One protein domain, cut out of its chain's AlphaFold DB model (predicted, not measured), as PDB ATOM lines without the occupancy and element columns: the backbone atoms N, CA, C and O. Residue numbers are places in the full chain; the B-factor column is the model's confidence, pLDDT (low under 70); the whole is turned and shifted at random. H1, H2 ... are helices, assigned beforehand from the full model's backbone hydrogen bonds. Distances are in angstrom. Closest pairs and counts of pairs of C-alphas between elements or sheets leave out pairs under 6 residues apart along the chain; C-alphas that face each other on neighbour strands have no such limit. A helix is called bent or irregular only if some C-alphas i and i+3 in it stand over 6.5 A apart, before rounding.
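This is residues 16 to 72 of the 73 residues of an uncharacterized protein of Pandoraea communis (UniProt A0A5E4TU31). Picture a helical hairpin with very unequal arms: the short helix H1 folds back along one part of the long helix H2, whose far part sticks out bare as residues 52 to 70. H2 makes the length of the whole, and the link that joins the two helices turns at one end. The printed part has 57 residues with two named helices, H1 then H2, and no named strand; its class is all helix. It is extended, with a radius of gyration of the C-alphas of 17.1 A, and the C-alphas span 58 by 15 by 9 A, a rod.

Look first at H1, residues 16 to 27, and then at H2, residues 33 to 70. They touch, with 10 pairs of C-alphas within 8 A, and H2 does so with residues 40 to 51 alone. Find the closest C-alphas of the two at Ile 22 and Ile 44, 5.5 A apart. The lines of the helices stand at a shallow tilt of 26 degrees and run opposite ways, and the two form a helical hairpin. Their centres are 12.1 A apart. Check the backbone in H1 and H2: every O i to N i+4 pair is within hydrogen-bond range.

Find C-alpha 16 at (-2.710, 19.550, 46.927); from there H1 runs 16.1 A to C-alpha 27 at (-7.190, 8.951, 58.202). After the five residues of the link, H2 begins at C-alpha 33 at (-20.888, 5.186, 61.672). It runs 55.1 A to C-alpha 70 at (11.932, 26.569, 22.887), and neither helix is bent.

The two C-alphas farthest apart are those of Gly 33 and Lys 72, at 58.4 A. Residues 52 to 72, of which 52 to 70 belong to H2, stand free; the body without them has 36 residues and spans 27 by 15 by 8 A. The link from H1 to H2 is tight. The printed part has no cut, its mean pLDDT is 91.1, and no printed residue is under 70.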
ATOM      1  N   HIS A  16      -3.085  19.646  45.513       97.25
ATOM      2  CA  HIS A  16      -2.710  19.550  46.927       97.25
ATOM      3  C   HIS A  16      -3.912  19.702  47.862       97.25
ATOM      4  O   HIS A  16      -4.045  18.926  48.805       97.25
ATOM      5  N   VAL A  17      -4.811  20.653  47.589       97.62
ATOM      6  CA  VAL A  17      -6.025  20.853  48.400       97.62
ATOM      7  C   VAL A  17      -6.910  19.607  48.372       97.62
ATOM      8  O   VAL A  17      -7.316  19.115  49.423       97.62
ATOM      9  N   LEU A  18      -7.173  19.048  47.188       97.12
ATOM     10  CA  LEU A  18      -7.972  17.825  47.059       97.12
ATOM     11  C   LEU A  18      -7.296  16.629  47.730       97.12
ATOM     12  O   LEU A  18      -7.979  15.806  48.337       97.12
ATOM     13  N   HIS A  19      -5.966  16.541  47.654       96.00
ATOM     14  CA  HIS A  19      -5.227  15.485  48.334       96.00
ATOM     15  C   HIS A  19      -5.351  15.609  49.854       96.00
ATOM     16  O   HIS A  19      -5.645  14.617  50.509       96.00
ATOM     17  N   ALA A  20      -5.238  16.821  50.406       96.25
ATOM     18  CA  ALA A  20      -5.431  17.058  51.832       96.25
ATOM     19  C   ALA A  20      -6.837  16.645  52.305       96.25
ATOM     20  O   ALA A  20      -6.968  15.999  53.342       96.25
ATOM     21  N   VAL A  21      -7.884  16.948  51.523       95.38
ATOM     22  CA  VAL A  21      -9.258  16.495  51.814       95.38
ATOM     23  C   VAL A  21      -9.342  14.967  51.846       95.38
ATOM     24  O   VAL A  21      -9.907  14.412  52.786       95.38
ATOM     25  N   ILE A  22      -8.758  14.284  50.855       96.06
ATOM     26  CA  ILE A  22      -8.708  12.816  50.826       96.06
ATOM     27  C   ILE A  22      -7.989  12.288  52.070       96.06
ATOM     28  O   ILE A  22      -8.549  11.449  52.767       96.06
ATOM     29  N   SER A  23      -6.809  12.817  52.400       94.38
ATOM     30  CA  SER A  23      -6.029  12.367  53.557       94.38
ATOM     31  C   SER A  23      -6.793  12.525  54.870       94.38
ATOM     32  O   SER A  23      -6.761  11.620  55.700       94.38
ATOM     33  N   ILE A  24      -7.518  13.633  55.064       92.88
ATOM     34  CA  ILE A  24      -8.350  13.845  56.259       92.88
ATOM     35  C   ILE A  24      -9.461  12.793  56.341       92.88
ATOM     36  O   ILE A  24      -9.705  12.234  57.407       92.88
ATOM     37  N   LEU A  25     -10.129  12.503  55.224       93.69
ATOM     38  CA  LEU A  25     -11.245  11.556  55.192       93.69
ATOM     39  C   LEU A  25     -10.799  10.088  55.278       93.69
ATOM     40  O   LEU A  25     -11.542   9.271  55.816       93.69
ATOM     41  N   GLU A  26      -9.611   9.753  54.770       91.19
ATOM     42  CA  GLU A  26      -9.027   8.407  54.848       91.19
ATOM     43  C   GLU A  26      -8.423   8.110  56.227       91.19
ATOM     44  O   GLU A  26      -8.508   6.978  56.699       91.19
ATOM     45  N   SER A  27      -7.821   9.110  56.880       85.94
ATOM     46  CA  SER A  27      -7.190   8.951  58.202       85.94
ATOM     47  C   SER A  27      -8.137   9.214  59.379       85.94
ATOM     48  O   SER A  27      -7.828   8.853  60.514       85.94
ATOM     49  N   GLY A  28      -9.278   9.863  59.133       75.19
ATOM     50  CA  GLY A  28     -10.160  10.371  60.177       75.19
ATOM     51  C   GLY A  28     -11.055   9.315  60.828       75.19
ATOM     52  O   GLY A  28     -11.677   8.488  60.160       75.19
ATOM     53  N   ALA A  29     -11.218   9.416  62.149       74.75
ATOM     54  CA  ALA A  29     -12.310   8.762  62.864       74.75
ATOM     55  C   ALA A  29     -13.624   9.494  62.545       74.75
ATOM     56  O   ALA A  29     -13.954  10.514  63.150       74.75
ATOM     57  N   LEU A  30     -14.361   9.004  61.549       84.06
ATOM     58  CA  LEU A  30     -15.624   9.609  61.136       84.06
ATOM     59  C   LEU A  30     -16.702   9.392  62.206       84.06
ATOM     60  O   LEU A  30     -17.184   8.279  62.423       84.06
ATOM     61  N   CYS A  31     -17.130  10.474  62.852       77.06
ATOM     62  CA  CYS A  31     -18.268  10.448  63.761       77.06
ATOM     63  C   CYS A  31     -19.561  10.241  62.945       77.06
ATOM     64  O   CYS A  31     -19.889  11.042  62.070       77.06
ATOM     65  N   GLY A  32     -20.288   9.146  63.188       80.38
ATOM     66  CA  GLY A  32     -21.586   8.866  62.545       80.38
ATOM     67  C   GLY A  32     -21.729   7.489  61.887       80.38
ATOM     68  O   GLY A  32     -22.740   7.221  61.241       80.38
ATOM     69  N   GLY A  33     -20.757   6.590  62.071       79.62
ATOM     70  CA  GLY A  33     -20.888   5.186  61.672       79.62
ATOM     71  C   GLY A  33     -20.935   4.976  60.153       79.62
ATOM     72  O   GLY A  33     -20.363   5.745  59.378       79.62
ATOM     73  N   THR A  34     -21.601   3.908  59.704       83.38
ATOM     74  CA  THR A  34     -21.585   3.437  58.301       83.38
ATOM     75  C   THR A  34     -22.067   4.478  57.282       83.38
ATOM     76  O   THR A  34     -21.553   4.528  56.159       83.38
ATOM     77  N   GLY A  35     -23.004   5.351  57.668       86.31
ATOM     78  CA  GLY A  35     -23.481   6.457  56.832       86.31
ATOM     79  C   GLY A  35     -22.384   7.483  56.537       86.31
ATOM     80  O   GLY A  35     -22.163   7.832  55.376       86.31
ATOM     81  N   SER A  36     -21.636   7.899  57.565       89.44
ATOM     82  CA  SER A  36     -20.510   8.830  57.415       89.44
ATOM     83  C   SER A  36     -19.384   8.231  56.569       89.44
ATOM     84  O   SER A  36     -18.850   8.923  55.704       89.44
ATOM     85  N   HIS A  37     -19.076   6.938  56.728       89.88
ATOM     86  CA  HIS A  37     -18.096   6.249  55.872       89.88
ATOM     87  C   HIS A  37     -18.519   6.232  54.398       89.88
ATOM     88  O   HIS A  37     -17.709   6.503  53.512       89.88
ATOM     89  N   THR A  38     -19.796   5.967  54.121       92.69
ATOM     90  CA  THR A  38     -20.325   5.989  52.748       92.69
ATOM     91  C   THR A  38     -20.221   7.386  52.131       92.69
ATOM     92  O   THR A  38     -19.794   7.530  50.983       92.69
ATOM     93  N   ALA A  39     -20.563   8.427  52.895       93.81
ATOM     94  CA  ALA A  39     -20.448   9.810  52.446       93.81
ATOM     95  C   ALA A  39     -18.985  10.210  52.182       93.81
ATOM     96  O   ALA A  39     -18.691  10.779  51.129       93.81
ATOM     97  N   ALA A  40     -18.064   9.852  53.081       94.44
ATOM     98  CA  ALA A  40     -16.636  10.097  52.906       94.44
ATOM     99  C   ALA A  40     -16.089   9.409  51.650       94.44
ATOM    100  O   ALA A  40     -15.448  10.063  50.830       94.44
ATOM    101  N   ASN A  41     -16.431   8.138  51.422       94.88
ATOM    102  CA  ASN A  41     -16.036   7.409  50.212       94.88
ATOM    103  C   ASN A  41     -16.556   8.077  48.932       94.88
ATOM    104  O   ASN A  41     -15.845   8.156  47.929       94.88
ATOM    105  N   ARG A  42     -17.786   8.606  48.958       96.88
ATOM    106  CA  ARG A  42     -18.334   9.367  47.831       96.88
ATOM    107  C   ARG A  42     -17.523  10.638  47.563       96.88
ATOM    108  O   ARG A  42     -17.218  10.910  46.403       96.88
ATOM    109  N   ILE A  43     -17.168  11.393  48.604       96.25
ATOM    110  CA  ILE A  43     -16.356  12.614  48.480       96.25
ATOM    111  C   ILE A  43     -14.958  12.273  47.950       96.25
ATOM    112  O   ILE A  43     -14.521  12.881  46.977       96.25
ATOM    113  N   ILE A  44     -14.303  11.250  48.505       96.56
ATOM    114  CA  ILE A  44     -12.989  10.771  48.051       96.56
ATOM    115  C   ILE A  44     -13.022  10.436  46.556       96.56
ATOM    116  O   ILE A  44     -12.149  10.872  45.806       96.56
ATOM    117  N   ASN A  45     -14.048   9.720  46.091       97.50
ATOM    118  CA  ASN A  45     -14.175   9.369  44.675       97.50
ATOM    119  C   ASN A  45     -14.338  10.600  43.769       97.50
ATOM    120  O   ASN A  45     -13.764  10.638  42.679       97.50
ATOM    121  N   ILE A  46     -15.076  11.621  44.218       97.75
ATOM    122  CA  ILE A  46     -15.198  12.897  43.498       97.75
ATOM    123  C   ILE A  46     -13.837  13.600  43.435       97.75
ATOM    124  O   ILE A  46     -13.409  13.993  42.349       97.75
ATOM    125  N   CYS A  47     -13.131  13.702  44.566       97.50
ATOM    126  CA  CYS A  47     -11.807  14.319  44.633       97.50
ATOM    127  C   CYS A  47     -10.808  13.608  43.713       97.50
ATOM    128  O   CYS A  47     -10.131  14.273  42.937       97.50
ATOM    129  N   ARG A  48     -10.761  12.270  43.723       97.38
ATOM    130  CA  ARG A  48      -9.865  11.479  42.859       97.38
ATOM    131  C   ARG A  48     -10.152  11.693  41.373       97.38
ATOM    132  O   ARG A  48      -9.222  11.860  40.586       97.38
ATOM    133  N   LYS A  49     -11.430  11.737  40.979       97.25
ATOM    134  CA  LYS A  49     -11.821  12.027  39.590       97.25
ATOM    135  C   LYS A  49     -11.366  13.425  39.163       97.25
ATOM    136  O   LYS A  49     -10.843  13.597  38.065       97.25
ATOM    137  N   GLU A  50     -11.539  14.416  40.030       97.38
ATOM    138  CA  GLU A  50     -11.127  15.788  39.740       97.38
ATOM    139  C   GLU A  50      -9.599  15.947  39.724       97.38
ATOM    140  O   GLU A  50      -9.065  16.660  38.876       97.38
ATOM    141  N   GLN A  51      -8.874  15.217  40.576       97.00
ATOM    142  CA  GLN A  51      -7.411  15.173  40.542       97.00
ATOM    143  C   GLN A  51      -6.880  14.673  39.195       97.00
ATOM    144  O   GLN A  51      -5.955  15.273  38.656       97.00
ATOM    145  N   GLN A  52      -7.485  13.640  38.599       96.44
ATOM    146  CA  GLN A  52      -7.091  13.176  37.261       96.44
ATOM    147  C   GLN A  52      -7.265  14.271  36.198       96.44
ATOM    148  O   GLN A  52      -6.390  14.473  35.356       96.44
ATOM    149  N   ARG A  53      -8.374  15.020  36.262       95.62
ATOM    150  CA  ARG A  53      -8.639  16.141  35.351       95.62
ATOM    151  C   ARG A  53      -7.613  17.264  35.521       95.62
ATOM    152  O   ARG A  53      -7.108  17.788  34.530       95.62
ATOM    153  N   LEU A  54      -7.308  17.635  36.765       95.31
ATOM    154  CA  LEU A  54      -6.348  18.691  37.088       95.31
ATOM    155  C   LEU A  54      -4.912  18.306  36.729       95.31
ATOM    156  O   LEU A  54      -4.169  19.164  36.264       95.31
ATOM    157  N   LEU A  55      -4.538  17.033  36.880       96.38
ATOM    158  CA  LEU A  55      -3.234  16.530  36.453       96.38
ATOM    159  C   LEU A  55      -3.064  16.680  34.936       96.38
ATOM    160  O   LEU A  55      -2.100  17.286  34.485       96.38
ATOM    161  N   ALA A  56      -4.063  16.264  34.151       95.25
ATOM    162  CA  ALA A  56      -4.034  16.450  32.701       95.25
ATOM    163  C   ALA A  56      -3.960  17.935  32.289       95.25
ATOM    164  O   ALA A  56      -3.310  18.284  31.302       95.25
ATOM    165  N   MET A  57      -4.619  18.830  33.037       92.75
ATOM    166  CA  MET A  57      -4.502  20.277  32.817       92.75
ATOM    167  C   MET A  57      -3.101  20.801  33.137       92.75
ATOM    168  O   MET A  57      -2.573  21.593  32.358       92.75
ATOM    169  N   TYR A  58      -2.521  20.365  34.256       93.88
ATOM    170  CA  TYR A  58      -1.172  20.726  34.666       93.88
ATOM    171  C   TYR A  58      -0.149  20.300  33.609       93.88
ATOM    172  O   TYR A  58       0.575  21.150  33.093       93.88
ATOM    173  N   ASP A  59      -0.164  19.027  33.206       95.50
ATOM    174  CA  ASP A  59       0.762  18.478  32.211       95.50
ATOM    175  C   ASP A  59       0.661  19.232  30.880       95.50
ATOM    176  O   ASP A  59       1.669  19.617  30.283       95.50
ATOM    177  N   LYS A  60      -0.568  19.531  30.439       94.25
ATOM    178  CA  LYS A  60      -0.807  20.319  29.224       94.25
ATOM    179  C   LYS A  60      -0.258  21.742  29.334       94.25
ATOM    180  O   LYS A  60       0.312  22.247  28.364       94.25
ATOM    181  N   ALA A  61      -0.465  22.407  30.468       92.06
ATOM    182  CA  ALA A  61      -0.003  23.774  30.689       92.06
ATOM    183  C   ALA A  61       1.533  23.844  30.712       92.06
ATOM    184  O   ALA A  61       2.112  24.693  30.034       92.06
ATOM    185  N   VAL A  62       2.184  22.895  31.392       93.12
ATOM    186  CA  VAL A  62       3.649  22.768  31.434       93.12
ATOM    187  C   VAL A  62       4.221  22.509  30.041       93.12
ATOM    188  O   VAL A  62       5.082  23.265  29.599       93.12
ATOM    189  N   ALA A  63       3.694  21.519  29.311       93.25
ATOM    190  CA  ALA A  63       4.164  21.201  27.961       93.25
ATOM    191  C   ALA A  63       4.008  22.390  26.995       93.25
ATOM    192  O   ALA A  63       4.880  22.662  26.172       93.25
ATOM    193  N   THR A  64       2.908  23.141  27.119       91.19
ATOM    194  CA  THR A  64       2.676  24.343  26.302       91.19
ATOM    195  C   THR A  64       3.660  25.459  26.652       91.19
ATOM    196  O   THR A  64       4.150  26.138  25.751       91.19
ATOM    197  N   SER A  65       3.963  25.648  27.941       89.50
ATOM    198  CA  SER A  65       4.949  26.634  28.393       89.50
ATOM    199  C   SER A  65       6.347  26.310  27.863       89.50
ATOM    200  O   SER A  65       6.995  27.187  27.301       89.50
ATOM    201  N   GLN A  66       6.773  25.048  27.961       90.06
ATOM    202  CA  GLN A  66       8.080  24.587  27.475       90.06
ATOM    203  C   GLN A  66       8.221  24.767  25.959       90.06
ATOM    204  O   GLN A  66       9.171  25.389  25.492       90.06
ATOM    205  N   ALA A  67       7.217  24.347  25.181       88.94
ATOM    206  CA  ALA A  67       7.219  24.545  23.730       88.94
ATOM    207  C   ALA A  67       7.234  26.035  23.325       88.94
ATOM    208  O   ALA A  67       7.716  26.391  22.248       88.94
ATOM    209  N   ALA A  68       6.677  26.921  24.157       85.38
ATOM    210  CA  ALA A  68       6.713  28.363  23.927       85.38
ATOM    211  C   ALA A  68       8.075  28.991  24.267       85.38
ATOM    212  O   ALA A  68       8.422  30.008  23.666       85.38
ATOM    213  N   GLU A  69       8.828  28.419  25.208       83.81
ATOM    214  CA  GLU A  69      10.206  28.817  25.515       83.81
ATOM    215  C   GLU A  69      11.176  28.365  24.419       83.81
ATOM    216  O   GLU A  69      11.940  29.187  23.921       83.81
ATOM    217  N   GLU A  70      11.076  27.117  23.955       81.38
ATOM    218  CA  GLU A  70      11.932  26.569  22.887       81.38
ATOM    219  C   GLU A  70      11.841  27.361  21.576       81.38
ATOM    220  O   GLU A  70      12.837  27.537  20.890       81.38
ATOM    221  N   ARG A  71      10.660  27.891  21.231       74.94
ATOM    222  CA  ARG A  71      10.462  28.720  20.023       74.94
ATOM    223  C   ARG A  71      11.063  30.123  20.113       74.94
ATOM    224  O   ARG A  71      11.074  30.830  19.107       74.94
ATOM    225  N   LYS A  72      11.434  30.570  21.312       70.38
ATOM    226  CA  LYS A  72      12.044  31.887  21.549       70.38
ATOM    227  C   LYS A  72      13.570  31.817  21.627       70.38
ATOM    228  O   LYS A  72      14.193  32.878  21.598       70.38
TER     229      LYS A  72